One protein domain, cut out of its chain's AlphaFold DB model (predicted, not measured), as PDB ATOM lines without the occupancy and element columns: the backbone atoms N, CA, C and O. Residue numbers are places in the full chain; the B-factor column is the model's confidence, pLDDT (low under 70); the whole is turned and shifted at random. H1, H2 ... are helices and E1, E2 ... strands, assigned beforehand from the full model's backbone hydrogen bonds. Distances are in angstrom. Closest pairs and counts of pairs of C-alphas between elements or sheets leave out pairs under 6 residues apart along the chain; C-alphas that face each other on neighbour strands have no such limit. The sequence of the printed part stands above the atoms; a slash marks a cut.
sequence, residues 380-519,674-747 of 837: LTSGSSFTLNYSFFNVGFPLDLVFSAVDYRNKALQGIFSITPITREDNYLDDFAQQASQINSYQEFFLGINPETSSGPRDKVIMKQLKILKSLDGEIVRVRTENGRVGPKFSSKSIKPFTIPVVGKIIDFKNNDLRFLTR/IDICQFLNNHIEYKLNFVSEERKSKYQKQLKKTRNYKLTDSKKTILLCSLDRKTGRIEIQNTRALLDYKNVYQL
ATOM      1  N   LEU A 380     112.938 123.164  80.009       92.75
ATOM      2  CA  LEU A 380     111.701 123.281  80.788       92.75
ATOM      3  C   LEU A 380     110.766 124.288  80.123       92.75
ATOM      4  O   LEU A 380     110.837 125.493  80.381       92.75
ATOM      5  N   THR A 381     109.903 123.777  79.255       93.06
ATOM      6  CA  THR A 381     108.946 124.534  78.443       93.06
ATOM      7  C   THR A 381     107.634 123.758  78.352       93.06
ATOM      8  O   THR A 381     107.606 122.547  78.559       93.06
ATOM      9  N   SER A 382     106.529 124.430  78.024       93.44
ATOM     10  CA  SER A 382     105.289 123.726  77.681       93.44
ATOM     11  C   SER A 382     105.547 122.764  76.513       93.44
ATOM     12  O   SER A 382     106.102 123.170  75.490       93.44
ATOM     13  N   GLY A 383     105.164 121.500  76.674       90.00
ATOM     14  CA  GLY A 383     105.437 120.406  75.743       90.00
ATOM     15  C   GLY A 383     106.749 119.646  75.980       90.00
ATOM     16  O   GLY A 383     106.998 118.685  75.253       90.00
ATOM     17  N   SER A 384     107.590 120.021  76.956       91.25
ATOM     18  CA  SER A 384     108.784 119.223  77.267       91.25
ATOM     19  C   SER A 384     108.410 117.898  77.943       91.25
ATOM     20  O   SER A 384     107.524 117.848  78.798       91.25
ATOM     21  N   SER A 385     109.077 116.820  77.526       90.69
ATOM     22  CA  SER A 385     108.856 115.455  78.012       90.69
ATOM     23  C   SER A 385     110.166 114.844  78.497       90.69
ATOM     24  O   SER A 385     111.207 115.021  77.859       90.69
ATOM     25  N   PHE A 386     110.102 114.120  79.610       90.69
ATOM     26  CA  PHE A 386     111.224 113.428  80.228       90.69
ATOM     27  C   PHE A 386     110.825 111.991  80.555       90.69
ATOM     28  O   PHE A 386     110.019 111.772  81.455       90.69
ATOM     29  N   THR A 387     111.419 111.016  79.874       86.94
ATOM     30  CA  THR A 387     111.292 109.602  80.250       86.94
ATOM     31  C   THR A 387     112.135 109.322  81.489       86.94
ATOM     32  O   THR A 387     113.316 109.667  81.517       86.94
ATOM     33  N   LEU A 388     111.531 108.709  82.504       82.06
ATOM     34  CA  LEU A 388     112.123 108.442  83.812       82.06
ATOM     35  C   LEU A 388     112.139 106.934  84.096       82.06
ATOM     36  O   LEU A 388     111.089 106.295  84.075       82.06
ATOM     37  N   ASN A 389     113.300 106.368  84.433       71.38
ATOM     38  CA  ASN A 389     113.442 104.922  84.660       71.38
ATOM     39  C   ASN A 389     113.483 104.563  86.154       71.38
ATOM     40  O   ASN A 389     114.399 104.980  86.863       71.38
ATOM     41  N   TYR A 390     112.526 103.760  86.627       66.50
ATOM     42  CA  TYR A 390     112.417 103.366  88.038       66.50
ATOM     43  C   TYR A 390     113.415 102.255  88.413       66.50
ATOM     44  O   TYR A 390     113.171 101.076  88.174       66.50
ATOM     45  N   SER A 391     114.553 102.612  89.015       53.91
ATOM     46  CA  SER A 391     115.666 101.667  89.228       53.91
ATOM     47  C   SER A 391     115.443 100.596  90.308       53.91
ATOM     48  O   SER A 391     116.222  99.653  90.378       53.91
ATOM     49  N   PHE A 392     114.448 100.738  91.191       48.03
ATOM     50  CA  PHE A 392     114.405  99.973  92.449       48.03
ATOM     51  C   PHE A 392     113.998  98.494  92.286       48.03
ATOM     52  O   PHE A 392     114.440  97.661  93.067       48.03
ATOM     53  N   PHE A 393     113.196  98.140  91.274       47.41
ATOM     54  CA  PHE A 393     112.705  96.759  91.091       47.41
ATOM     55  C   PHE A 393     113.469  95.938  90.037       47.41
ATOM     56  O   PHE A 393     113.001  94.870  89.657       47.41
ATOM     57  N   ASN A 394     114.599  96.426  89.509       43.25
ATOM     58  CA  ASN A 394     115.301  95.887  88.321       43.25
ATOM     59  C   ASN A 394     114.464  95.803  87.023       43.25
ATOM     60  O   ASN A 394     115.022  95.595  85.948       43.25
ATOM     61  N   VAL A 395     113.149  96.027  87.079       47.44
ATOM     62  CA  VAL A 395     112.280  96.160  85.909       47.44
ATOM     63  C   VAL A 395     112.280  97.625  85.475       47.44
ATOM     64  O   VAL A 395     111.556  98.455  86.023       47.44
ATOM     65  N   GLY A 396     113.162  97.949  84.525       55.31
ATOM     66  CA  GLY A 396     113.396  99.302  84.008       55.31
ATOM     67  C   GLY A 396     112.243  99.838  83.162       55.31
ATOM     68  O   GLY A 396     112.400 100.066  81.965       55.31
ATOM     69  N   PHE A 397     111.077 100.014  83.777       67.75
ATOM     70  CA  PHE A 397     109.898 100.554  83.121       67.75
ATOM     71  C   PHE A 397     109.978 102.088  83.001       67.75
ATOM     72  O   PHE A 397     110.374 102.750  83.969       67.75
ATOM     73  N   PRO A 398     109.624 102.658  81.833       76.38
ATOM     74  CA  PRO A 398     109.618 104.099  81.620       76.38
ATOM     75  C   PRO A 398     108.351 104.762  82.183       76.38
ATOM     76  O   PRO A 398     107.233 104.295  81.967       76.38
ATOM     77  N   LEU A 399     108.533 105.908  82.838       85.81
ATOM     78  CA  LEU A 399     107.481 106.851  83.223       85.81
ATOM     79  C   LEU A 399     107.751 108.195  82.550       85.81
ATOM     80  O   LEU A 399     108.738 108.852  82.875       85.81
ATOM     81  N   ASP A 400     106.883 108.636  81.646       89.62
ATOM     82  CA  ASP A 400     107.078 109.903  80.940       89.62
ATOM     83  C   ASP A 400     106.466 111.066  81.730       89.62
ATOM     84  O   ASP A 400     105.251 111.146  81.898       89.62
ATOM     85  N   LEU A 401     107.293 112.001  82.201       92.31
ATOM     86  CA  LEU A 401     106.842 113.284  82.740       92.31
ATOM     87  C   LEU A 401     106.715 114.304  81.607       92.31
ATOM     88  O   LEU A 401     107.724 114.778  81.084       92.31
ATOM     89  N   VAL A 402     105.484 114.685  81.269       93.50
ATOM     90  CA  VAL A 402     105.175 115.681  80.234       93.50
ATOM     91  C   VAL A 402     104.652 116.959  80.882       93.50
ATOM     92  O   VAL A 402     103.622 116.946  81.557       93.50
ATOM     93  N   PHE A 403     105.317 118.090  80.647       95.19
ATOM     94  CA  PHE A 403     104.843 119.400  81.092       95.19
ATOM     95  C   PHE A 403     103.828 119.966  80.099       95.19
ATOM     96  O   PHE A 403     104.173 120.301  78.969       95.19
ATOM     97  N   SER A 404     102.570 120.115  80.512       94.00
ATOM     98  CA  SER A 404     101.514 120.706  79.681       94.00
ATOM     99  C   SER A 404     101.618 122.232  79.632       94.00
ATOM    100  O   SER A 404     101.443 122.825  78.568       94.00
ATOM    101  N   ALA A 405     101.959 122.870  80.756       94.69
ATOM    102  CA  ALA A 405     102.155 124.313  80.841       94.69
ATOM    103  C   ALA A 405     103.289 124.685  81.809       94.69
ATOM    104  O   ALA A 405     103.333 124.219  82.949       94.69
ATOM    105  N   VAL A 406     104.184 125.571  81.365       94.94
ATOM    106  CA  VAL A 406     105.286 126.123  82.167       94.94
ATOM    107  C   VAL A 406     105.194 127.648  82.186       94.94
ATOM    108  O   VAL A 406     105.453 128.304  81.177       94.94
ATOM    109  N   ASP A 407     104.866 128.227  83.342       93.50
ATOM    110  CA  ASP A 407     104.771 129.676  83.531       93.50
ATOM    111  C   ASP A 407     105.898 130.203  84.435       93.50
ATOM    112  O   ASP A 407     105.826 130.173  85.666       93.50
ATOM    113  N   TYR A 408     106.933 130.765  83.806       91.50
ATOM    114  CA  TYR A 408     108.054 131.416  84.492       91.50
ATOM    115  C   TYR A 408     107.688 132.737  85.195       91.50
ATOM    116  O   TYR A 408     108.487 133.217  86.001       91.50
ATOM    117  N   ARG A 409     106.527 133.351  84.927       89.62
ATOM    118  CA  ARG A 409     106.080 134.575  85.618       89.62
ATOM    119  C   ARG A 409     105.449 134.222  86.958       89.62
ATOM    120  O   ARG A 409     105.926 134.688  87.988       89.62
ATOM    121  N   ASN A 410     104.448 133.342  86.943       90.19
ATOM    122  CA  ASN A 410     103.762 132.880  88.156       90.19
ATOM    123  C   ASN A 410     104.503 131.746  88.890       90.19
ATOM    124  O   ASN A 410     104.069 131.315  89.957       90.19
ATOM    125  N   LYS A 411     105.623 131.264  88.329       92.44
ATOM    126  CA  LYS A 411     106.391 130.098  88.804       92.44
ATOM    127  C   LYS A 411     105.555 128.820  88.855       92.44
ATOM    128  O   LYS A 411     105.834 127.948  89.670       92.44
ATOM    129  N   ALA A 412     104.532 128.707  88.015       93.50
ATOM    130  CA  ALA A 412     103.601 127.588  88.019       93.50
ATOM    131  C   ALA A 412     103.993 126.539  86.972       93.50
ATOM    132  O   ALA A 412     104.419 126.873  85.866       93.50
ATOM    133  N   LEU A 413     103.822 125.269  87.329       94.25
ATOM    134  CA  LEU A 413     103.986 124.122  86.442       94.25
ATOM    135  C   LEU A 413     102.690 123.315  86.429       94.25
ATOM    136  O   LEU A 413     102.083 123.084  87.476       94.25
ATOM    137  N   GLN A 414     102.304 122.842  85.254       95.50
ATOM    138  CA  GLN A 414     101.292 121.810  85.076       95.50
ATOM    139  C   GLN A 414     101.870 120.725  84.177       95.50
ATOM    140  O   GLN A 414     102.641 121.007  83.256       95.50
ATOM    141  N   GLY A 415     101.500 119.481  84.446       94.19
ATOM    142  CA  GLY A 415     101.934 118.349  83.650       94.19
ATOM    143  C   GLY A 415     101.176 117.078  83.982       94.19
ATOM    144  O   GLY A 415     100.227 117.076  84.768       94.19
ATOM    145  N   ILE A 416     101.631 115.993  83.376       94.19
ATOM    146  CA  ILE A 416     101.172 114.634  83.628       94.19
ATOM    147  C   ILE A 416     102.386 113.714  83.738       94.19
ATOM    148  O   ILE A 416     103.351 113.876  82.994       94.19
ATOM    149  N   PHE A 417     102.326 112.726  84.625       92.75
ATOM    150  CA  PHE A 417     103.071 111.491  84.400       92.75
ATOM    151  C   PHE A 417     102.223 110.573  83.514       92.75
ATOM    152  O   PHE A 417     101.018 110.453  83.740       92.75
ATOM    153  N   SER A 418     102.837 109.936  82.522       90.12
ATOM    154  CA  SER A 418     102.212 108.994  81.598       90.12
ATOM    155  C   SER A 418     102.924 107.647  81.672       90.12
ATOM    156  O   SER A 418     104.142 107.571  81.520       90.12
ATOM    157  N   ILE A 419     102.152 106.587  81.899       87.75
ATOM    158  CA  ILE A 419     102.599 105.196  81.830       87.75
ATOM    159  C   ILE A 419     102.028 104.629  80.533       87.75
ATOM    160  O   ILE A 419     100.834 104.325  80.447       87.75
ATOM    161  N   THR A 420     102.868 104.541  79.508       81.06
ATOM    162  CA  THR A 420     102.498 104.032  78.183       81.06
ATOM    163  C   THR A 420     102.690 102.509  78.161       81.06
ATOM    164  O   THR A 420     103.773 102.055  78.531       81.06
ATOM    165  N   PRO A 421     101.687 101.702  77.758       71.69
ATOM    166  CA  PRO A 421     101.856 100.253  77.680       71.69
ATOM    167  C   PRO A 421     102.909  99.898  76.619       71.69
ATOM    168  O   PRO A 421     102.922 100.482  75.535       71.69
ATOM    169  N   ILE A 422     103.784  98.936  76.923       69.06
ATOM    170  CA  ILE A 422     104.773  98.426  75.963       69.06
ATOM    171  C   ILE A 422     104.075  97.362  75.120       69.06
ATOM    172  O   ILE A 422     104.170  96.176  75.416       69.06
ATOM    173  N   THR A 423     103.346  97.796  74.094       62.44
ATOM    174  CA  THR A 423     102.555  96.890  73.256       62.44
ATOM    175  C   THR A 423     103.434  95.859  72.563       62.44
ATOM    176  O   THR A 423     104.283  96.228  71.742       62.44
ATOM    177  N   ARG A 424     103.206  94.575  72.847       59.50
ATOM    178  CA  ARG A 424     103.692  93.463  72.020       59.50
ATOM    179  C   ARG A 424     102.533  92.967  71.168       59.50
ATOM    180  O   ARG A 424     101.430  92.794  71.675       59.50
ATOM    181  N   GLU A 425     102.776  92.754  69.878       57.97
ATOM    182  CA  GLU A 425     101.705  92.626  68.872       57.97
ATOM    183  C   GLU A 425     100.748  91.431  69.100       57.97
ATOM    184  O   GLU A 425      99.637  91.445  68.573       57.97
ATOM    185  N   ASP A 426     101.125  90.463  69.948       54.56
ATOM    186  CA  ASP A 426     100.450  89.165  70.070       54.56
ATOM    187  C   ASP A 426      99.678  88.894  71.386       54.56
ATOM    188  O   ASP A 426      98.944  87.905  71.430       54.56
ATOM    189  N   ASN A 427      99.781  89.698  72.466       66.69
ATOM    190  CA  ASN A 427      99.023  89.400  73.707       66.69
ATOM    191  C   ASN A 427      98.586  90.606  74.575       66.69
ATOM    192  O   ASN A 427      99.255  91.014  75.525       66.69
ATOM    193  N   TYR A 428      97.350  91.062  74.344       69.56
ATOM    194  CA  TYR A 428      96.660  92.105  75.123       69.56
ATOM    195  C   TYR A 428      96.628  91.855  76.644       69.56
ATOM    196  O   TYR A 428      96.655  92.801  77.435       69.56
ATOM    197  N   LEU A 429      96.537  90.593  77.080       67.81
ATOM    198  CA  LEU A 429      96.396  90.267  78.503       67.81
ATOM    199  C   LEU A 429      97.713  90.464  79.272       67.81
ATOM    200  O   LEU A 429      97.684  90.828  80.454       67.81
ATOM    201  N   ASP A 430      98.844  90.255  78.594       70.25
ATOM    202  CA  ASP A 430     100.192  90.448  79.133       70.25
ATOM    203  C   ASP A 430     100.560  91.932  79.163       70.25
ATOM    204  O   ASP A 430     101.041  92.412  80.191       70.25
ATOM    205  N   ASP A 431     100.241  92.682  78.101       72.50
ATOM    206  CA  ASP A 431     100.393  94.143  78.061       72.50
ATOM    207  C   ASP A 431      99.639  94.809  79.231       72.50
ATOM    208  O   ASP A 431     100.180  95.670  79.934       72.50
ATOM    209  N   PHE A 432      98.405  94.358  79.508       75.88
ATOM    210  CA  PHE A 432      97.641  94.795  80.679       75.88
ATOM    211  C   PHE A 432      98.320  94.396  81.997       75.88
ATOM    212  O   PHE A 432      98.432  95.231  82.898       75.88
ATOM    213  N   ALA A 433      98.790  93.145  82.118       75.19
ATOM    214  CA  ALA A 433      99.502  92.662  83.307       75.19
ATOM    215  C   ALA A 433     100.701  93.561  83.632       75.19
ATOM    216  O   ALA A 433     100.924  93.949  84.780       75.19
ATOM    217  N   GLN A 434     101.462  93.894  82.591       76.81
ATOM    218  CA  GLN A 434     102.673  94.680  82.675       76.81
ATOM    219  C   GLN A 434     102.365  96.128  83.065       76.81
ATOM    220  O   GLN A 434     102.982  96.634  84.001       76.81
ATOM    221  N   GLN A 435     101.382  96.778  82.432       79.31
ATOM    222  CA  GLN A 435     101.008  98.148  82.791       79.31
ATOM    223  C   GLN A 435     100.385  98.224  84.199       79.31
ATOM    224  O   GLN A 435     100.680  99.150  84.949       79.31
ATOM    225  N   ALA A 436      99.583  97.239  84.615       80.69
ATOM    226  CA  ALA A 436      99.061  97.172  85.984       80.69
ATOM    227  C   ALA A 436     100.188  96.991  87.020       80.69
ATOM    228  O   ALA A 436     100.193  97.665  88.050       80.69
ATOM    229  N   SER A 437     101.181  96.145  86.719       79.50
ATOM    230  CA  SER A 437     102.388  95.976  87.538       79.50
ATOM    231  C   SER A 437     103.207  97.273  87.633       79.50
ATOM    232  O   SER A 437     103.577  97.688  88.729       79.50
ATOM    233  N   GLN A 438     103.378  97.993  86.517       81.06
ATOM    234  CA  GLN A 438     103.995  99.326  86.492       81.06
ATOM    235  C   GLN A 438     103.256 100.317  87.401       81.06
ATOM    236  O   GLN A 438     103.880 100.963  88.244       81.06
ATOM    237  N   ILE A 439     101.927 100.433  87.271       86.06
ATOM    238  CA  ILE A 439     101.135 101.363  88.093       86.06
ATOM    239  C   ILE A 439     101.210 100.969  89.579       86.06
ATOM    240  O   ILE A 439     101.332 101.856  90.424       86.06
ATOM    241  N   ASN A 440     101.226  99.672  89.915       84.44
ATOM    242  CA  ASN A 440     101.468  99.188  91.281       84.44
ATOM    243  C   ASN A 440     102.857  99.625  91.809       84.44
ATOM    244  O   ASN A 440     102.943 100.163  92.914       84.44
ATOM    245  N   SER A 441     103.935  99.489  91.024       80.62
ATOM    246  CA  SER A 441     105.279  99.954  91.415       80.62
ATOM    247  C   SER A 441     105.333 101.470  91.655       80.62
ATOM    248  O   SER A 441     105.907 101.931  92.644       80.62
ATOM    249  N   TYR A 442     104.700 102.266  90.786       84.31
ATOM    250  CA  TYR A 442     104.634 103.721  90.964       84.31
ATOM    251  C   TYR A 442     103.695 104.144  92.102       84.31
ATOM    252  O   TYR A 442     103.949 105.153  92.760       84.31
ATOM    253  N   GLN A 443     102.652 103.368  92.399       86.56
ATOM    254  CA  GLN A 443     101.801 103.568  93.570       86.56
ATOM    255  C   GLN A 443     102.604 103.468  94.870       86.56
ATOM    256  O   GLN A 443     102.489 104.354  95.717       86.56
ATOM    257  N   GLU A 444     103.431 102.432  95.025       81.12
ATOM    258  CA  GLU A 444     104.305 102.285  96.196       81.12
ATOM    259  C   GLU A 444     105.268 103.468  96.324       81.12
ATOM    260  O   GLU A 444     105.356 104.078  97.396       81.12
ATOM    261  N   PHE A 445     105.884 103.879  95.208       81.94
ATOM    262  CA  PHE A 445     106.725 105.070  95.158       81.94
ATOM    263  C   PHE A 445     105.993 106.327  95.629       81.94
ATOM    264  O   PHE A 445     106.483 106.993  96.538       81.94
ATOM    265  N   PHE A 446     104.830 106.668  95.061       85.06
ATOM    266  CA  PHE A 446     104.110 107.904  95.399       85.06
ATOM    267  C   PHE A 446     103.532 107.903  96.821       85.06
ATOM    268  O   PHE A 446     103.426 108.969  97.440       85.06
ATOM    269  N   LEU A 447     103.206 106.726  97.362       81.00
ATOM    270  CA  LEU A 447     102.816 106.545  98.762       81.00
ATOM    271  C   LEU A 447     104.006 106.604  99.733       81.00
ATOM    272  O   LEU A 447     103.795 106.809 100.926       81.00
ATOM    273  N   GLY A 448     105.243 106.481  99.240       73.06
ATOM    274  CA  GLY A 448     106.445 106.423 100.071       73.06
ATOM    275  C   GLY A 448     106.582 105.103 100.835       73.06
ATOM    276  O   GLY A 448     107.207 105.081 101.894       73.06
ATOM    277  N   ILE A 449     105.979 104.024 100.327       71.50
ATOM    278  CA  ILE A 449     106.084 102.684 100.909       71.50
ATOM    279  C   ILE A 449     107.469 102.133 100.554       71.50
ATOM    280  O   ILE A 449     107.805 102.017  99.378       71.50
ATOM    281  N   ASN A 450     108.275 101.793 101.564       60.06
ATOM    282  CA  ASN A 450     109.473 100.977 101.361       60.06
ATOM    283  C   ASN A 450     109.082  99.495 101.558       60.06
ATOM    284  O   ASN A 450     108.599  99.157 102.645       60.06
ATOM    285  N   PRO A 451     109.281  98.608 100.562       52.34
ATOM    286  CA  PRO A 451     108.981  97.182 100.708       52.34
ATOM    287  C   PRO A 451     109.753  96.513 101.857       52.34
ATOM    288  O   PRO A 451     109.235  95.580 102.465       52.34
ATOM    289  N   GLU A 452     110.930  97.022 102.232       45.88
ATOM    290  CA  GLU A 452     111.710  96.507 103.369       45.88
ATOM    291  C   GLU A 452     111.053  96.788 104.731       45.88
ATOM    292  O   GLU A 452     111.265  96.042 105.684       45.88
ATOM    293  N   THR A 453     110.264  97.864 104.859       50.88
ATOM    294  CA  THR A 453     109.710  98.312 106.154       50.88
ATOM    295  C   THR A 453     108.240  97.966 106.351       50.88
ATOM    296  O   THR A 453     107.711  98.207 107.435       50.88
ATOM    297  N   SER A 454     107.556  97.448 105.319       51.88
ATOM    298  CA  SER A 454     106.117  97.108 105.331       51.88
ATOM    299  C   SER A 454     105.190  98.227 105.849       51.88
ATOM    300  O   SER A 454     104.067  97.980 106.289       51.88
ATOM    301  N   SER A 455     105.649  99.481 105.803       54.03
ATOM    302  CA  SER A 455     104.989 100.610 106.453       54.03
ATOM    303  C   SER A 455     103.978 101.275 105.517       54.03
ATOM    304  O   SER A 455     104.356 102.047 104.635       54.03
ATOM    305  N   GLY A 456     102.693 100.975 105.711       57.78
ATOM    306  CA  GLY A 456     101.590 101.546 104.928       57.78
ATOM    307  C   GLY A 456     101.124 102.940 105.391       57.78
ATOM    308  O   GLY A 456     101.445 103.371 106.497       57.78
ATOM    309  N   PRO A 457     100.332 103.658 104.572       67.69
ATOM    310  CA  PRO A 457      99.692 104.919 104.966       67.69
ATOM    311  C   PRO A 457      98.593 104.693 106.025       67.69
ATOM    312  O   PRO A 457      97.870 103.707 105.959       67.69
ATOM    313  N   ARG A 458      98.389 105.626 106.973       63.44
ATOM    314  CA  ARG A 458      97.297 105.536 107.984       63.44
ATOM    315  C   ARG A 458      96.023 106.302 107.637       63.44
ATOM    316  O   ARG A 458      95.045 106.192 108.375       63.44
ATOM    317  N   ASP A 459      96.011 107.103 106.573       75.06
ATOM    318  CA  ASP A 459      94.792 107.820 106.186       75.06
ATOM    319  C   ASP A 459      93.693 106.794 105.857       75.06
ATOM    320  O   ASP A 459      93.858 105.953 104.971       75.06
ATOM    321  N   LYS A 460      92.580 106.844 106.603       78.50
ATOM    322  CA  LYS A 460      91.482 105.871 106.491       78.50
ATOM    323  C   LYS A 460      90.903 105.816 105.072       78.50
ATOM    324  O   LYS A 460      90.427 104.758 104.669       78.50
ATOM    325  N   VAL A 461      90.942 106.918 104.315       80.94
ATOM    326  CA  VAL A 461      90.458 106.966 102.926       80.94
ATOM    327  C   VAL A 461      91.436 106.235 102.010       80.94
ATOM    328  O   VAL A 461      91.021 105.330 101.290       80.94
ATOM    329  N   ILE A 462      92.732 106.549 102.114       82.44
ATOM    330  CA  ILE A 462      93.795 105.882 101.343       82.44
ATOM    331  C   ILE A 462      93.794 104.373 101.630       82.44
ATOM    332  O   ILE A 462      93.826 103.570 100.703       82.44
ATOM    333  N   MET A 463      93.666 103.962 102.895       82.69
ATOM    334  CA  MET A 463      93.591 102.543 103.266       82.69
ATOM    335  C   MET A 463      92.343 101.836 102.725       82.69
ATOM    336  O   MET A 463      92.448 100.695 102.279       82.69
ATOM    337  N   LYS A 464      91.170 102.490 102.709       82.69
ATOM    338  CA  LYS A 464      89.966 101.934 102.064       82.69
ATOM    339  C   LYS A 464      90.167 101.767 100.551       82.69
ATOM    340  O   LYS A 464      89.865 100.701 100.023       82.69
ATOM    341  N   GLN A 465      90.743 102.762  99.872       86.31
ATOM    342  CA  GLN A 465      91.071 102.686  98.440       86.31
ATOM    343  C   GLN A 465      92.085 101.564  98.138       86.31
ATOM    344  O   GLN A 465      91.900 100.800  97.194       86.31
ATOM    345  N   LEU A 466      93.117 101.397  98.974       86.19
ATOM    346  CA  LEU A 466      94.099 100.316  98.842       86.19
ATOM    347  C   LEU A 466      93.503  98.923  99.098       86.19
ATOM    348  O   LEU A 466      93.886  97.977  98.415       86.19
ATOM    349  N   LYS A 467      92.552  98.780 100.034       85.31
ATOM    350  CA  LYS A 467      91.804  97.523 100.221       85.31
ATOM    351  C   LYS A 467      90.995  97.160  98.969       85.31
ATOM    352  O   LYS A 467      91.068  96.018  98.530       85.31
ATOM    353  N   ILE A 468      90.304  98.131  98.360       85.31
ATOM    354  CA  ILE A 468      89.572  97.935  97.094       85.31
ATOM    355  C   ILE A 468      90.525  97.474  95.980       85.31
ATOM    356  O   ILE A 468      90.235  96.495  95.300       85.31
ATOM    357  N   LEU A 469      91.688  98.121  95.831       86.12
ATOM    358  CA  LEU A 469      92.693  97.730  94.834       86.12
ATOM    359  C   LEU A 469      93.206  96.297  95.035       86.12
ATOM    360  O   LEU A 469      93.243  95.545  94.069       86.12
ATOM    361  N   LYS A 470      93.528  95.898  96.274       84.75
ATOM    362  CA  LYS A 470      93.956  94.520  96.580       84.75
ATOM    363  C   LYS A 470      92.874  93.480  96.270       84.75
ATOM    364  O   LYS A 470      93.194  92.400  95.785       84.75
ATOM    365  N   SER A 471      91.608  93.813  96.526       84.31
ATOM    366  CA  SER A 471      90.463  92.953  96.196       84.31
ATOM    367  C   SER A 471      90.325  92.765  94.679       84.31
ATOM    368  O   SER A 471      90.216  91.639  94.197       84.31
ATOM    369  N   LEU A 472      90.438  93.859  93.916       82.81
ATOM    370  CA  LEU A 472      90.438  93.833  92.449       82.81
ATOM    371  C   LEU A 472      91.620  93.042  91.871       82.81
ATOM    372  O   LEU A 472      91.430  92.297  90.916       82.81
ATOM    373  N   ASP A 473      92.820  93.161  92.448       80.19
ATOM    374  CA  ASP A 473      93.987  92.374  92.022       80.19
ATOM    375  C   ASP A 473      93.749  90.864  92.201       80.19
ATOM    376  O   ASP A 473      94.027  90.086  91.288       80.19
ATOM    377  N   GLY A 474      93.160  90.446  93.330       76.25
ATOM    378  CA  GLY A 474      92.776  89.050  93.561       76.25
ATOM    379  C   GLY A 474      91.737  88.534  92.559       76.25
ATOM    380  O   GLY A 474      91.878  87.429  92.036       76.25
ATOM    381  N   GLU A 475      90.719  89.337  92.236       75.06
ATOM    382  CA  GLU A 475      89.705  88.972  91.236       75.06
ATOM    383  C   GLU A 475      90.275  88.870  89.816       75.06
ATOM    384  O   GLU A 475      89.964  87.919  89.101       75.06
ATOM    385  N   ILE A 476      91.130  89.814  89.412       73.62
ATOM    386  CA  ILE A 476      91.787  89.814  88.096       73.62
ATOM    387  C   ILE A 476      92.653  88.558  87.919       73.62
ATOM    388  O   ILE A 476      92.690  87.992  86.826       73.62
ATOM    389  N   VAL A 477      93.321  88.094  88.981       69.75
ATOM    390  CA  VAL A 477      94.086  86.837  88.962       69.75
ATOM    391  C   VAL A 477      93.160  85.622  88.841       69.75
ATOM    392  O   VAL A 477      93.400  84.787  87.973       69.75
ATOM    393  N   ARG A 478      92.069  85.544  89.618       63.81
ATOM    394  CA  ARG A 478      91.101  84.427  89.535       63.81
ATOM    395  C   ARG A 478      90.467  84.282  88.148       63.81
ATOM    396  O   ARG A 478      90.387  83.181  87.612       63.81
ATOM    397  N   VAL A 479      90.132  85.402  87.499       60.47
ATOM    398  CA  VAL A 479      89.604  85.417  86.120       60.47
ATOM    399  C   VAL A 479      90.596  84.834  85.096       60.47
ATOM    400  O   VAL A 479      90.166  84.355  84.046       60.47
ATOM    401  N   ARG A 480      91.909  84.817  85.384       59.94
ATOM    402  CA  ARG A 480      92.913  84.135  84.542       59.94
ATOM    403  C   ARG A 480      92.950  82.627  84.766       59.94
ATOM    404  O   ARG A 480      93.155  81.895  83.803       59.94
ATOM    405  N   THR A 481      92.787  82.173  86.006       55.81
ATOM    406  CA  THR A 481      92.960  80.762  86.381       55.81
ATOM    407  C   THR A 481      91.707  79.922  86.154       55.81
ATOM    408  O   THR A 481      91.820  78.782  85.726       55.81
ATOM    409  N   GLU A 482      90.516  80.473  86.397       49.75
ATOM    410  CA  GLU A 482      89.271  79.688  86.475       49.75
ATOM    411  C   GLU A 482      88.688  79.254  85.117       49.75
ATOM    412  O   GLU A 482      87.821  78.391  85.091       49.75
ATOM    413  N   ASN A 483      89.126  79.825  83.982       45.50
ATOM    414  CA  ASN A 483      88.446  79.591  82.696       45.50
ATOM    415  C   ASN A 483      89.278  78.938  81.581       45.50
ATOM    416  O   ASN A 483      88.682  78.301  80.712       45.50
ATOM    417  N   GLY A 484      90.604  79.136  81.504       47.53
ATOM    418  CA  GLY A 484      91.466  78.662  80.393       47.53
ATOM    419  C   GLY A 484      91.142  79.235  78.993       47.53
ATOM    420  O   GLY A 484      91.983  79.269  78.098       47.53
ATOM    421  N   ARG A 485      89.923  79.744  78.812       44.88
ATOM    422  CA  ARG A 485      89.427  80.578  77.729       44.88
ATOM    423  C   ARG A 485      89.389  82.007  78.247       44.88
ATOM    424  O   ARG A 485      88.870  82.266  79.329       44.88
ATOM    425  N   VAL A 486      89.942  82.918  77.454       45.25
ATOM    426  CA  VAL A 486      89.977  84.359  77.725       45.25
ATOM    427  C   VAL A 486      88.610  84.847  78.225       45.25
ATOM    428  O   VAL A 486      87.599  84.633  77.554       45.25
ATOM    429  N   GLY A 487      88.607  85.492  79.398       45.00
ATOM    430  CA  GLY A 487      87.416  86.043  80.055       45.00
ATOM    431  C   GLY A 487      86.588  86.983  79.161       45.00
ATOM    432  O   GLY A 487      87.038  87.372  78.079       45.00
ATOM    433  N   PRO A 488      85.362  87.337  79.594       44.06
ATOM    434  CA  PRO A 488      84.253  87.772  78.741       44.06
ATOM    435  C   PRO A 488      84.676  88.816  77.708       44.06
ATOM    436  O   PRO A 488      84.817  89.987  78.048       44.06
ATOM    437  N   LYS A 489      84.889  88.341  76.463       46.50
ATOM    438  CA  LYS A 489      85.365  89.075  75.273       46.50
ATOM    439  C   LYS A 489      85.897  90.466  75.623       46.50
ATOM    440  O   LYS A 489      85.178  91.445  75.404       46.50
ATOM    441  N   PHE A 490      87.127  90.551  76.150       52.75
ATOM    442  CA  PHE A 490      87.792  91.841  76.367       52.75
ATOM    443  C   PHE A 490      87.665  92.650  75.077       52.75
ATOM    444  O   PHE A 490      88.268  92.303  74.059       52.75
ATOM    445  N   SER A 491      86.794  93.666  75.081       47.75
ATOM    446  CA  SER A 491      86.529  94.419  73.860       47.75
ATOM    447  C   SER A 491      87.857  95.023  73.434       47.75
ATOM    448  O   SER A 491      88.515  95.618  74.288       47.75
ATOM    449  N   SER A 492      88.230  94.878  72.161       46.16
ATOM    450  CA  SER A 492      89.533  95.233  71.573       46.16
ATOM    451  C   SER A 492      89.797  96.748  71.503       46.16
ATOM    452  O   SER A 492      90.307  97.291  70.527       46.16
ATOM    453  N   LYS A 493      89.441  97.456  72.573       55.31
ATOM    454  CA  LYS A 493      89.829  98.822  72.881       55.31
ATOM    455  C   LYS A 493      91.284  98.768  73.314       55.31
ATOM    456  O   LYS A 493      91.605  98.157  74.335       55.31
ATOM    457  N   SER A 494      92.140  99.414  72.530       60.97
ATOM    458  CA  SER A 494      93.552  99.590  72.847       60.97
ATOM    459  C   SER A 494      93.733 100.067  74.287       60.97
ATOM    460  O   SER A 494      93.005 100.944  74.771       60.97
ATOM    461  N   ILE A 495      94.705  99.467  74.973       69.19
ATOM    462  CA  ILE A 495      95.066  99.853  76.332       69.19
ATOM    463  C   ILE A 495      95.521 101.313  76.284       69.19
ATOM    464  O   ILE A 495      96.452 101.670  75.560       69.19
ATOM    465  N   LYS A 496      94.816 102.186  77.005       76.62
ATOM    466  CA  LYS A 496      95.127 103.616  77.015       76.62
ATOM    467  C   LYS A 496      96.320 103.887  77.941       76.62
ATOM    468  O   LYS A 496      96.407 103.263  79.000       76.62
ATOM    469  N   PRO A 497      97.198 104.850  77.609       81.81
ATOM    470  CA  PRO A 497      98.203 105.331  78.550       81.81
ATOM    471  C   PRO A 497      97.545 105.791  79.854       81.81
ATOM    472  O   PRO A 497      96.580 106.564  79.838       81.81
ATOM    473  N   PHE A 498      98.054 105.309  80.984       88.31
ATOM    474  CA  PHE A 498      97.567 105.711  82.296       88.31
ATOM    475  C   PHE A 498      98.219 107.040  82.677       88.31
ATOM    476  O   PHE A 498      99.443 107.161  82.630       88.31
ATOM    477  N   THR A 499      97.416 108.044  83.035       91.19
ATOM    478  CA  THR A 499      97.906 109.411  83.275       91.19
ATOM    479  C   THR A 499      97.624 109.893  84.693       91.19
ATOM    480  O   THR A 499      96.556 109.658  85.263       91.19
ATOM    481  N   ILE A 500      98.607 110.586  85.268       92.69
ATOM    482  CA  ILE A 500      98.586 111.106  86.637       92.69
ATOM    483  C   ILE A 500      98.817 112.618  86.558       92.69
ATOM    484  O   ILE A 500      99.927 113.029  86.212       92.69
ATOM    485  N   PRO A 501      97.810 113.462  86.842       92.06
ATOM    486  CA  PRO A 501      97.981 114.909  86.783       92.06
ATOM    487  C   PRO A 501      98.935 115.399  87.878       92.06
ATOM    488  O   PRO A 501      98.855 114.962  89.027       92.06
ATOM    489  N   VAL A 502      99.809 116.345  87.525       93.75
ATOM    490  CA  VAL A 502     100.695 117.036  88.469       93.75
ATOM    491  C   VAL A 502     100.574 118.548  88.367       93.75
ATOM    492  O   VAL A 502     100.541 119.129  87.281       93.75
ATOM    493  N   VAL A 503     100.578 119.193  89.532       93.31
ATOM    494  CA  VAL A 503     100.698 120.650  89.668       93.31
ATOM    495  C   VAL A 503     101.983 120.943  90.423       93.31
ATOM    496  O   VAL A 503     102.269 120.293  91.427       93.31
ATOM    497  N   GLY A 504     102.771 121.904  89.960       91.75
ATOM    498  CA  GLY A 504     104.079 122.198  90.530       91.75
ATOM    499  C   GLY A 504     104.395 123.678  90.654       91.75
ATOM    500  O   GLY A 504     103.696 124.540  90.116       91.75
ATOM    501  N   LYS A 505     105.486 123.964  91.368       92.56
ATOM    502  CA  LYS A 505     105.993 125.319  91.576       92.56
ATOM    503  C   LYS A 505     107.502 125.380  91.357       92.56
ATOM    504  O   LYS A 505     108.254 124.627  91.968       92.56
ATOM    505  N   ILE A 506     107.945 126.309  90.515       93.12
ATOM    506  CA  ILE A 506     109.359 126.635  90.323       93.12
ATOM    507  C   ILE A 506     109.854 127.408  91.549       93.12
ATOM    508  O   ILE A 506     109.212 128.352  92.011       93.12
ATOM    509  N   ILE A 507     111.014 127.026  92.074       90.94
ATOM    510  CA  ILE A 507     111.643 127.720  93.193       90.94
ATOM    511  C   ILE A 507     112.491 128.849  92.628       90.94
ATOM    512  O   ILE A 507     113.631 128.656  92.202       90.94
ATOM    513  N   ASP A 508     111.926 130.052  92.649       86.31
ATOM    514  CA  ASP A 508     112.739 131.256  92.642       86.31
ATOM    515  C   ASP A 508     113.449 131.428  93.988       86.31
ATOM    516  O   ASP A 508     112.938 131.055  95.044       86.31
ATOM    517  N   PHE A 509     114.637 132.024  93.954       86.75
ATOM    518  CA  PHE A 509     115.290 132.531  95.155       86.75
ATOM    519  C   PHE A 509     115.082 134.041  95.284       86.75
ATOM    520  O   PHE A 509     115.913 134.720  95.875       86.75
ATOM    521  N   LYS A 510     113.989 134.605  94.772       83.94
ATOM    522  CA  LYS A 510     113.674 136.035  94.892       83.94
ATOM    523  C   LYS A 510     112.712 136.282  96.054       83.94
ATOM    524  O   LYS A 510     113.047 136.996  96.994       83.94
ATOM    525  N   ASN A 511     111.565 135.615  95.996       80.94
ATOM    526  CA  ASN A 511     110.455 135.648  96.939       80.94
ATOM    527  C   ASN A 511     110.309 134.327  97.709       80.94
ATOM    528  O   ASN A 511     109.705 134.308  98.778       80.94
ATOM    529  N   ASN A 512     110.847 133.229  97.171       79.44
ATOM    530  CA  ASN A 512     110.804 131.904  97.779       79.44
ATOM    531  C   ASN A 512     112.208 131.440  98.238       79.44
ATOM    532  O   ASN A 512     113.226 132.128  98.080       79.44
ATOM    533  N   ASP A 513     112.252 130.284  98.894       81.56
ATOM    534  CA  ASP A 513     113.471 129.572  99.274       81.56
ATOM    535  C   ASP A 513     113.235 128.051  99.188       81.56
ATOM    536  O   ASP A 513     112.274 127.605  98.565       81.56
ATOM    537  N   LEU A 514     114.121 127.243  99.774       85.81
ATOM    538  CA  LEU A 514     114.051 125.778  99.727       85.81
ATOM    539  C   LEU A 514     112.893 125.170 100.553       85.81
ATOM    540  O   LEU A 514     112.724 123.951 100.575       85.81
ATOM    541  N   ARG A 515     112.082 125.968 101.256       83.25
ATOM    542  CA  ARG A 515     110.942 125.460 102.030       83.25
ATOM    543  C   ARG A 515     109.740 125.210 101.120       83.25
ATOM    544  O   ARG A 515     109.188 126.133 100.527       83.25
ATOM    545  N   PHE A 516     109.316 123.952 101.053       79.62
ATOM    546  CA  PHE A 516     108.205 123.485 100.218       79.62
ATOM    547  C   PHE A 516     106.899 123.266 100.996       79.62
ATOM    548  O   PHE A 516     105.823 123.257 100.403       79.62
ATOM    549  N   LEU A 517     106.963 123.127 102.323       74.75
ATOM    550  CA  LEU A 517     105.781 123.060 103.181       74.75
ATOM    551  C   LEU A 517     105.262 124.482 103.468       74.75
ATOM    552  O   LEU A 517     106.038 125.366 103.839       74.75
ATOM    553  N   THR A 518     103.944 124.693 103.419       65.88
ATOM    554  CA  THR A 518     103.270 125.973 103.730       65.88
ATOM    555  C   THR A 518     103.338 126.332 105.218       65.88
ATOM    556  O   THR A 518     103.209 125.467 106.095       65.88
ATOM    557  N   ARG A 519     103.616 127.602 105.553       58.56
ATOM    558  CA  ARG A 519     103.683 128.050 106.958       58.56
ATOM    559  C   ARG A 519     102.321 127.846 107.635       58.56
ATOM    560  O   ARG A 519     101.295 128.187 107.070       58.56
ATOM    561  N   ILE A 674     101.106 115.667  93.716       90.31
ATOM    562  CA  ILE A 674     100.162 114.636  93.267       90.31
ATOM    563  C   ILE A 674      99.062 114.517  94.320       90.31
ATOM    564  O   ILE A 674      99.363 114.399  95.510       90.31
ATOM    565  N   ASP A 675      97.802 114.497  93.895       88.06
ATOM    566  CA  ASP A 675      96.688 114.058  94.736       88.06
ATOM    567  C   ASP A 675      96.636 112.523  94.740       88.06
ATOM    568  O   ASP A 675      96.334 111.891  93.724       88.06
ATOM    569  N   ILE A 676      96.953 111.912  95.884       87.12
ATOM    570  CA  ILE A 676      96.969 110.452  96.023       87.12
ATOM    571  C   ILE A 676      95.560 109.868  95.982       87.12
ATOM    572  O   ILE A 676      95.369 108.796  95.414       87.12
ATOM    573  N   CYS A 677      94.560 110.556  96.531       86.12
ATOM    574  CA  CYS A 677      93.189 110.061  96.490       86.12
ATOM    575  C   CYS A 677      92.641 110.084  95.060       86.12
ATOM    576  O   CYS A 677      91.948 109.141  94.676       86.12
ATOM    577  N   GLN A 678      92.980 111.100  94.258       88.00
ATOM    578  CA  GLN A 678      92.657 111.131  92.830       88.00
ATOM    579  C   GLN A 678      93.415 110.043  92.055       88.00
ATOM    580  O   GLN A 678      92.794 109.301  91.301       88.00
ATOM    581  N   PHE A 679      94.723 109.892  92.277       90.38
ATOM    582  CA  PHE A 679      95.528 108.839  91.651       90.38
ATOM    583  C   PHE A 679      94.970 107.431  91.928       90.38
ATOM    584  O   PHE A 679      94.765 106.660  90.991       90.38
ATOM    585  N   LEU A 680      94.650 107.111  93.188       89.19
ATOM    586  CA  LEU A 680      94.075 105.813  93.557       89.19
ATOM    587  C   LEU A 680      92.659 105.624  92.994       89.19
ATOM    588  O   LEU A 680      92.335 104.526  92.552       89.19
ATOM    589  N   ASN A 681      91.831 106.675  92.940       88.50
ATOM    590  CA  ASN A 681      90.529 106.617  92.266       88.50
ATOM    591  C   ASN A 681      90.684 106.276  90.775       88.50
ATOM    592  O   ASN A 681      90.008 105.367  90.297       88.50
ATOM    593  N   ASN A 682      91.595 106.952  90.069       89.19
ATOM    594  CA  ASN A 682      91.883 106.681  88.660       89.19
ATOM    595  C   ASN A 682      92.424 105.253  88.464       89.19
ATOM    596  O   ASN A 682      92.075 104.591  87.493       89.19
ATOM    597  N   HIS A 683      93.257 104.757  89.387       89.00
ATOM    598  CA  HIS A 683      93.802 103.397  89.344       89.00
ATOM    599  C   HIS A 683      92.717 102.325  89.559       89.00
ATOM    600  O   HIS A 683      92.695 101.317  88.851       89.00
ATOM    601  N   ILE A 684      91.774 102.569  90.477       88.19
ATOM    602  CA  ILE A 684      90.585 101.725  90.667       88.19
ATOM    603  C   ILE A 684      89.738 101.733  89.390       88.19
ATOM    604  O   ILE A 684      89.444 100.670  88.856       88.19
ATOM    605  N   GLU A 685      89.398 102.910  88.852       86.00
ATOM    606  CA  GLU A 685      88.635 103.029  87.598       86.00
ATOM    607  C   GLU A 685      89.334 102.354  86.413       86.00
ATOM    608  O   GLU A 685      88.662 101.740  85.588       86.00
ATOM    609  N   TYR A 686      90.667 102.405  86.349       84.75
ATOM    610  CA  TYR A 686      91.460 101.694  85.352       84.75
ATOM    611  C   TYR A 686      91.269 100.173  85.460       84.75
ATOM    612  O   TYR A 686      90.838  99.563  84.481       84.75
ATOM    613  N   LYS A 687      91.491  99.573  86.644       83.50
ATOM    614  CA  LYS A 687      91.303  98.124  86.884       83.50
ATOM    615  C   LYS A 687      89.848  97.672  86.694       83.50
ATOM    616  O   LYS A 687      89.610  96.590  86.165       83.50
ATOM    617  N   LEU A 688      88.871  98.516  87.030       83.06
ATOM    618  CA  LEU A 688      87.438  98.235  86.859       83.06
ATOM    619  C   LEU A 688      86.984  98.054  85.399       83.06
ATOM    620  O   LEU A 688      85.893  97.533  85.179       83.06
ATOM    621  N   ASN A 689      87.787  98.439  84.401       77.69
ATOM    622  CA  ASN A 689      87.484  98.157  82.989       77.69
ATOM    623  C   ASN A 689      87.717  96.685  82.591       77.69
ATOM    624  O   ASN A 689      87.366  96.304  81.478       77.69
ATOM    625  N   PHE A 690      88.316  95.881  83.476       72.00
ATOM    626  CA  PHE A 690      88.745  94.500  83.218       72.00
ATOM    627  C   PHE A 690      88.002  93.471  84.092       72.00
ATOM    628  O   PHE A 690      88.391  92.307  84.148       72.00
ATOM    629  N   VAL A 691      86.935  93.900  84.772       74.19
ATOM    630  CA  VAL A 691      86.106  93.105  85.692       74.19
ATOM    631  C   VAL A 691      84.651  93.109  85.191       74.19
ATOM    632  O   VAL A 691      84.242  94.045  84.505       74.19
ATOM    633  N   SER A 692      83.861  92.072  85.502       73.75
ATOM    634  CA  SER A 692      82.452  91.978  85.082       73.75
ATOM    635  C   SER A 692      81.595  93.142  85.608       73.75
ATOM    636  O   SER A 692      81.827  93.656  86.705       73.75
ATOM    637  N   GLU A 693      80.577  93.561  84.843       76.31
ATOM    638  CA  GLU A 693      79.747  94.742  85.162       76.31
ATOM    639  C   GLU A 693      78.996  94.625  86.510       76.31
ATOM    640  O   GLU A 693      78.805  95.626  87.207       76.31
ATOM    641  N   GLU A 694      78.644  93.408  86.932       76.50
ATOM    642  CA  GLU A 694      78.053  93.110  88.248       76.50
ATOM    643  C   GLU A 694      79.010  93.484  89.393       76.50
ATOM    644  O   GLU A 694      78.700  94.317  90.251       76.50
ATOM    645  N   ARG A 695      80.230  92.928  89.373       77.19
ATOM    646  CA  ARG A 695      81.265  93.194  90.384       77.19
ATOM    647  C   ARG A 695      81.743  94.644  90.315       77.19
ATOM    648  O   ARG A 695      81.919  95.301  91.341       77.19
ATOM    649  N   LYS A 696      81.856  95.198  89.107       81.94
ATOM    650  CA  LYS A 696      82.146  96.615  88.866       81.94
ATOM    651  C   LYS A 696      81.132  97.527  89.563       81.94
ATOM    652  O   LYS A 696      81.535  98.509  90.186       81.94
ATOM    653  N   SER A 697      79.845  97.176  89.546       82.31
ATOM    654  CA  SER A 697      78.795  97.918  90.256       82.31
ATOM    655  C   SER A 697      78.970  97.871  91.782       82.31
ATOM    656  O   SER A 697      78.845  98.912  92.437       82.31
ATOM    657  N   LYS A 698      79.353  96.717  92.358       85.25
ATOM    658  CA  LYS A 698      79.701  96.576  93.791       85.25
ATOM    659  C   LYS A 698      80.842  97.523  94.186       85.25
ATOM    660  O   LYS A 698      80.691  98.329  95.108       85.25
ATOM    661  N   TYR A 699      81.951  97.505  93.449       82.50
ATOM    662  CA  TYR A 699      83.097  98.377  93.733       82.50
ATOM    663  C   TYR A 699      82.821  99.860  93.457       82.50
ATOM    664  O   TYR A 699      83.295 100.711  94.206       82.50
ATOM    665  N   GLN A 700      82.008 100.208  92.454       84.12
ATOM    666  CA  GLN A 700      81.592 101.596  92.234       84.12
ATOM    667  C   GLN A 700      80.728 102.139  93.383       84.12
ATOM    668  O   GLN A 700      80.911 103.297  93.771       84.12
ATOM    669  N   LYS A 701      79.834 101.329  93.977       83.94
ATOM    670  CA  LYS A 701      79.101 101.704  95.203       83.94
ATOM    671  C   LYS A 701      80.077 101.993  96.355       83.94
ATOM    672  O   LYS A 701      79.983 103.048  96.985       83.94
ATOM    673  N   GLN A 702      81.068 101.124  96.582       81.00
ATOM    674  CA  GLN A 702      82.112 101.338  97.599       81.00
ATOM    675  C   GLN A 702      82.964 102.592  97.322       81.00
ATOM    676  O   GLN A 702      83.234 103.374  98.235       81.00
ATOM    677  N   LEU A 703      83.333 102.840  96.060       81.06
ATOM    678  CA  LEU A 703      84.112 104.010  95.659       81.06
ATOM    679  C   LEU A 703      83.341 105.312  95.914       81.06
ATOM    680  O   LEU A 703      83.899 106.243  96.498       81.06
ATOM    681  N   LYS A 704      82.044 105.363  95.569       82.69
ATOM    682  CA  LYS A 704      81.159 106.503  95.873       82.69
ATOM    683  C   LYS A 704      81.119 106.801  97.379       82.69
ATOM    684  O   LYS A 704      81.344 107.952  97.749       82.69
ATOM    685  N   LYS A 705      80.992 105.780  98.245       78.75
ATOM    686  CA  LYS A 705      81.070 105.929  99.719       78.75
ATOM    687  C   LYS A 705      82.397 106.559 100.207       78.75
ATOM    688  O   LYS A 705      82.438 107.115 101.300       78.75
ATOM    689  N   THR A 706      83.479 106.521  99.418       71.31
ATOM    690  CA  THR A 706      84.782 107.141  99.766       71.31
ATOM    691  C   THR A 706      85.050 108.514  99.134       71.31
ATOM    692  O   THR A 706      85.994 109.188  99.550       71.31
ATOM    693  N   ARG A 707      84.235 108.979  98.175       69.00
ATOM    694  CA  ARG A 707      84.462 110.259  97.465       69.00
ATOM    695  C   ARG A 707      84.082 111.509  98.264       69.00
ATOM    696  O   ARG A 707      84.627 112.574  97.994       69.00
ATOM    697  N   ASN A 708      83.221 111.392  99.274       60.72
ATOM    698  CA  ASN A 708      82.644 112.545  99.985       60.72
ATOM    699  C   ASN A 708      83.592 113.232 101.000       60.72
ATOM    700  O   ASN A 708      83.197 114.182 101.675       60.72
ATOM    701  N   TYR A 709      84.849 112.792 101.132       61.19
ATOM    702  CA  TYR A 709      85.792 113.356 102.104       61.19
ATOM    703  C   TYR A 709      86.633 114.500 101.523       61.19
ATOM    704  O   TYR A 709      87.513 114.259 100.695       61.19
ATOM    705  N   LYS A 710      86.449 115.722 102.055       58.62
ATOM    706  CA  LYS A 710      87.227 116.931 101.707       58.62
ATOM    707  C   LYS A 710      88.737 116.650 101.588       58.62
ATOM    708  O   LYS A 710      89.316 115.896 102.380       58.62
ATOM    709  N   LEU A 711      89.379 117.269 100.596       54.84
ATOM    710  CA  LEU A 711      90.810 117.112 100.350       54.84
ATOM    711  C   LEU A 711      91.624 117.874 101.408       54.84
ATOM    712  O   LEU A 711      91.592 119.099 101.473       54.84
ATOM    713  N   THR A 712      92.363 117.137 102.231       60.50
ATOM    714  CA  THR A 712      93.316 117.660 103.216       60.50
ATOM    715  C   THR A 712      94.737 117.567 102.663       60.50
ATOM    716  O   THR A 712      95.033 116.681 101.866       60.50
ATOM    717  N   ASP A 713      95.654 118.432 103.107       56.59
ATOM    718  CA  ASP A 713      97.047 118.400 102.622       56.59
ATOM    719  C   ASP A 713      97.776 117.076 102.933       56.59
ATOM    720  O   ASP A 713      98.697 116.708 102.210       56.59
ATOM    721  N   SER A 714      97.304 116.296 103.917       61.75
ATOM    722  CA  SER A 714      97.754 114.916 104.178       61.75
ATOM    723  C   SER A 714      97.555 113.957 102.995       61.75
ATOM    724  O   SER A 714      98.214 112.921 102.921       61.75
ATOM    725  N   LYS A 715      96.657 114.273 102.056       72.75
ATOM    726  CA  LYS A 715      96.343 113.445 100.880       72.75
ATOM    727  C   LYS A 715      97.206 113.791  99.661       72.75
ATOM    728  O   LYS A 715      97.133 113.101  98.648       72.75
ATOM    729  N   LYS A 716      98.061 114.815  99.757       80.06
ATOM    730  CA  LYS A 716      98.983 115.219  98.688       80.06
ATOM    731  C   LYS A 716     100.368 114.619  98.912       80.06
ATOM    732  O   LYS A 716     100.867 114.597 100.034       80.06
ATOM    733  N   THR A 717     101.008 114.172  97.841       85.31
ATOM    734  CA  THR A 717     102.431 113.814  97.822       85.31
ATOM    735  C   THR A 717     103.218 114.961  97.202       85.31
ATOM    736  O   THR A 717     102.854 115.432  96.127       85.31
ATOM    737  N   ILE A 718     104.290 115.406  97.867       87.62
ATOM    738  CA  ILE A 718     105.209 116.427  97.347       87.62
ATOM    739  C   ILE A 718     106.496 115.742  96.888       87.62
ATOM    740  O   ILE A 718     107.179 115.083  97.678       87.62
ATOM    741  N   LEU A 719     106.835 115.942  95.620       90.88
ATOM    742  CA  LEU A 719     108.097 115.535  95.021       90.88
ATOM    743  C   LEU A 719     109.003 116.764  94.886       90.88
ATOM    744  O   LEU A 719     108.548 117.821  94.436       90.88
ATOM    745  N   LEU A 720     110.272 116.633  95.268       92.00
ATOM    746  CA  LEU A 720     111.306 117.627  94.970       92.00
ATOM    747  C   LEU A 720     111.961 117.253  93.651       92.00
ATOM    748  O   LEU A 720     112.278 116.085  93.433       92.00
ATOM    749  N   CYS A 721     112.171 118.238  92.787       93.62
ATOM    750  CA  CYS A 721     112.741 118.024  91.471       93.62
ATOM    751  C   CYS A 721     113.872 119.015  91.196       93.62
ATOM    752  O   CYS A 721     113.791 120.202  91.538       93.62
ATOM    753  N   SER A 722     114.906 118.534  90.518       93.38
ATOM    754  CA  SER A 722     115.964 119.370  89.966       93.38
ATOM    755  C   SER A 722     116.203 119.033  88.501       93.38
ATOM    756  O   SER A 722     116.047 117.894  88.076       93.38
ATOM    757  N   LEU A 723     116.549 120.051  87.718       93.06
ATOM    758  CA  LEU A 723     116.864 119.944  86.299       93.06
ATOM    759  C   LEU A 723     118.191 120.654  86.034       93.06
ATOM    760  O   LEU A 723     118.285 121.868  86.240       93.06
ATOM    761  N   ASP A 724     119.201 119.929  85.563       91.31
ATOM    762  CA  ASP A 724     120.466 120.517  85.113       91.31
ATOM    763  C   ASP A 724     120.263 121.228  83.765       91.31
ATOM    764  O   ASP A 724     119.894 120.629  82.754       91.31
ATOM    765  N   ARG A 725     120.545 122.533  83.735       90.06
ATOM    766  CA  ARG A 725     120.397 123.389  82.550       90.06
ATOM    767  C   ARG A 725     121.400 123.076  81.437       90.06
ATOM    768  O   ARG A 725     121.216 123.571  80.328       90.06
ATOM    769  N   LYS A 726     122.476 122.333  81.716       88.19
ATOM    770  CA  LYS A 726     123.507 121.966  80.729       88.19
ATOM    771  C   LYS A 726     123.219 120.637  80.053       88.19
ATOM    772  O   LYS A 726     123.416 120.532  78.847       88.19
ATOM    773  N   THR A 727     122.819 119.635  80.831       86.44
ATOM    774  CA  THR A 727     122.606 118.264  80.340       86.44
ATOM    775  C   THR A 727     121.145 117.964  80.020       86.44
ATOM    776  O   THR A 727     120.881 117.052  79.247       86.44
ATOM    777  N   GLY A 728     120.198 118.711  80.598       85.12
ATOM    778  CA  GLY A 728     118.776 118.378  80.547       85.12
ATOM    779  C   GLY A 728     118.374 117.249  81.505       85.12
ATOM    780  O   GLY A 728     117.200 116.892  81.531       85.12
ATOM    781  N   ARG A 729     119.307 116.711  82.310       87.00
ATOM    782  CA  ARG A 729     119.029 115.651  83.289       87.00
ATOM    783  C   ARG A 729     118.089 116.159  84.377       87.00
ATOM    784  O   ARG A 729     118.374 117.178  85.012       87.00
ATOM    785  N   ILE A 730     117.016 115.412  84.612       88.44
ATOM    786  CA  ILE A 730     116.062 115.618  85.704       88.44
ATOM    787  C   ILE A 730     116.270 114.577  86.814       88.44
ATOM    788  O   ILE A 730     116.487 113.403  86.530       88.44
ATOM    789  N   GLU A 731     116.176 115.001  88.072       87.38
ATOM    790  CA  GLU A 731     116.134 114.129  89.253       87.38
ATOM    791  C   GLU A 731     114.871 114.416  90.071       87.38
ATOM    792  O   GLU A 731     114.403 115.557  90.117       87.38
ATOM    793  N   ILE A 732     114.299 113.383  90.704       88.50
ATOM    794  CA  ILE A 732     113.039 113.471  91.457       88.50
ATOM    795  C   ILE A 732     113.141 112.664  92.757       88.50
ATOM    796  O   ILE A 732     113.420 111.469  92.729       88.50
ATOM    797  N   GLN A 733     112.837 113.308  93.885       85.50
ATOM    798  CA  GLN A 733     112.824 112.715  95.224       85.50
ATOM    799  C   GLN A 733     111.428 112.814  95.845       85.50
ATOM    800  O   GLN A 733     110.845 113.899  95.897       85.50
ATOM    801  N   ASN A 734     110.897 111.704  96.369       84.81
ATOM    802  CA  ASN A 734     109.655 111.736  97.142       84.81
ATOM    803  C   ASN A 734     109.932 112.091  98.612       84.81
ATOM    804  O   ASN A 734     110.736 111.443  99.276       84.81
ATOM    805  N   THR A 735     109.224 113.097  99.129       78.06
ATOM    806  CA  THR A 735     109.320 113.532 100.533       78.06
ATOM    807  C   THR A 735     108.360 112.793 101.467       78.06
ATOM    808  O   THR A 735     108.522 112.851 102.687       78.06
ATOM    809  N   ARG A 736     107.349 112.092 100.926       74.56
ATOM    810  CA  ARG A 736     106.233 111.535 101.704       74.56
ATOM    811  C   ARG A 736     106.683 110.599 102.815       74.56
ATOM    812  O   ARG A 736     106.191 110.743 103.928       74.56
ATOM    813  N   ALA A 737     107.643 109.715 102.539       65.69
ATOM    814  CA  ALA A 737     108.187 108.796 103.536       65.69
ATOM    815  C   ALA A 737     108.672 109.533 104.802       65.69
ATOM    816  O   ALA A 737     108.379 109.104 105.912       65.69
ATOM    817  N   LEU A 738     109.331 110.694 104.666       64.31
ATOM    818  CA  LEU A 738     109.759 111.494 105.820       64.31
ATOM    819  C   LEU A 738     108.598 112.270 106.472       64.31
ATOM    820  O   LEU A 738     108.563 112.426 107.694       64.31
ATOM    821  N   LEU A 739     107.657 112.787 105.678       63.12
ATOM    822  CA  LEU A 739     106.549 113.614 106.178       63.12
ATOM    823  C   LEU A 739     105.505 112.800 106.959       63.12
ATOM    824  O   LEU A 739     105.033 113.251 108.003       63.12
ATOM    825  N   ASP A 740     105.194 111.591 106.493       57.84
ATOM    826  CA  ASP A 740     104.214 110.672 107.081       57.84
ATOM    827  C   ASP A 740     104.816 109.796 108.204       57.84
ATOM    828  O   ASP A 740     104.288 108.735 108.519       57.84
ATOM    829  N   TYR A 741     105.887 110.227 108.886       47.38
ATOM    830  CA  TYR A 741     106.614 109.424 109.894       47.38
ATOM    831  C   TYR A 741     105.784 108.894 111.079       47.38
ATOM    832  O   TYR A 741     106.217 108.016 111.823       47.38
ATOM    833  N   LYS A 742     104.579 109.431 111.270       41.91
ATOM    834  CA  LYS A 742     103.589 108.981 112.254       41.91
ATOM    835  C   LYS A 742     102.637 107.903 111.733       41.91
ATOM    836  O   LYS A 742     101.799 107.436 112.503       41.91
ATOM    837  N   ASN A 743     102.786 107.503 110.472       41.53
ATOM    838  CA  ASN A 743     101.920 106.560 109.780       41.53
ATOM    839  C   ASN A 743     102.499 105.144 109.666       41.53
ATOM    840  O   ASN A 743     101.766 104.243 109.293       41.53
ATOM    841  N   VAL A 744     103.739 104.889 110.091       35.78
ATOM    842  CA  VAL A 744     104.295 103.525 110.137       35.78
ATOM    843  C   VAL A 744     103.438 102.631 111.042       35.78
ATOM    844  O   VAL A 744     103.523 102.720 112.265       35.78
ATOM    845  N   TYR A 745     102.565 101.810 110.463       33.81
ATOM    846  CA  TYR A 745     102.038 100.618 111.121       33.81
ATOM    847  C   TYR A 745     103.047  99.505 110.843       33.81
ATOM    848  O   TYR A 745     103.392  99.289 109.680       33.81
ATOM    849  N   GLN A 746     103.545  98.835 111.880       32.72
ATOM    850  CA  GLN A 746     104.176  97.533 111.689       32.72
ATOM    851  C   GLN A 746     103.032  96.579 111.376       32.72
ATOM    852  O   GLN A 746     102.192  96.324 112.236       32.72
ATOM    853  N   LEU A 747     102.923  96.139 110.122       32.94
ATOM    854  CA  LEU A 747     101.945  95.124 109.761       32.94
ATOM    855  C   LEU A 747     102.428  93.798 110.355       32.94
ATOM    856  O   LEU A 747     103.200  93.080 109.720       32.94
TER     857      LEU A 747
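Overview. This is residues 380 to 519 and 674 to 747 of the 837 residues of the protein "DEHA2F20548p" of Debaryomyces hansenii (strain ATCC 36239 / CBS 767 / BCRC 21394 / JCM 1990 / NBRC 0083 / IGC 2968) (UniProt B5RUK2). Look first at a strongly twisted wall of four strands, E1 to E4, toward one end of an elongated domain; helices H1 and H3 pack on it, and H2 and H4 lie beyond H3, reaching toward the other end. A separate strand hairpin, E5 and E6, comes near the wall's two edge strands, E5 to E4 and E6 to E1, and the four-residue helix H5 meets the last residues of H1. The printed part has 214 residues with five named helices and six named strands, in the order E1 E2 E3 H1 H2 E4 H3 H4 E5 E6 H5. Both sheets, E1 E2 E3 E4 and E5 E6, are antiparallel, and the class is mixed, helices and strands. The whole is compact, with a radius of gyration of the C-alphas of 18.8 A, and spans 62 by 40 by 32 A.

Arrangement. Begin with the sheet of E1, residues 385 to 390, E2, residues 398 to 407, E3, residues 412 to 419, and E4, residues 498 to 506, in that order; E1 and E4 are its edge strands. E1, E2 and E3 form a meander, each strand the antiparallel neighbour of the one before. Look for N 386 and O 401 at 2.9 A between E1 and E2, N 402 and O 416 at 2.9 A between E2 and E3, and N 504 and O 413 at 2.8 A between E3 and E4. E2 bends by 53 degrees at residue 404. H1, residues 428 to 447, and H3, residues 676 to 690, are on one face of this sheet, making two layers, helices over a sheet. H1 has a height over the sheet of 8.4 A, and on the local plane it runs slantwise to E3 at 34 degrees; its closest C-alpha pair with E3 is Ile 419 and Gln 435, 7.3 A. H1 and H3 touch, with C-alphas 447 and 676 closest at 7.5 A, at a shallow tilt of 15 degrees, opposite ways. H3 forms a bundle, helices side by side, with H2, residues 460 to 481, and H4, residues 693 to 707. H2 and H3 touch at C-alphas 469 and 684, 6.1 A, at a shallow tilt of 20 degrees, the same way. H4 touches H2 with residues 461 to 468 of H2 alone, closest at C-alphas 461 and 706, 6.5 A; H3 and H4 are close but not clearly touching. E5, residues 716 to 724, and E6, residues 730 to 734, form a hairpin, with N 720 and O 733 at 2.9 A. Residues 674 to 675 pair antiparallel with residues 716 to 717 of E5. H1 only just touches H5, residues 736 to 739, with 3 pairs of C-alphas within 8 A, the closest Leu 447 and Arg 736 at 6.7 A. Every O i to N i+4 pair is within hydrogen-bond range in H1 and H4, but 17 of 18 are in H2 and 9 of 11 in H3; H5 is too short for such a pair.

Along the chain. Find C-alpha 385, where E1 begins, at (108.856, 115.455, 78.012). E2 measures 26.1 A from first to last C-alpha, E3 23.3 A, E4 25.3 A and E5 26.0 A. H1 runs 28.4 A and H2, the longest helix, 32.2 A, from C-alpha 460 at (91.482, 105.871, 106.491). H3 covers 22.0 A and H4 20.4 A. H5 ends at C-alpha 739, (106.549, 113.614, 106.178).

Size, cuts and confidence. The two C-alphas farthest apart, Gly 484 and Lys 510, are 63.2 A from each other. Residues 520 to 673 are not printed, and C-alphas 519 and 674 are 19.5 A apart across the cut. The links H1 to H2 and H2 to E4 are long. The mean pLDDT of the printed part is 75.8, and 65 residues are under 70, among them 477 to 495 and 737 to 747.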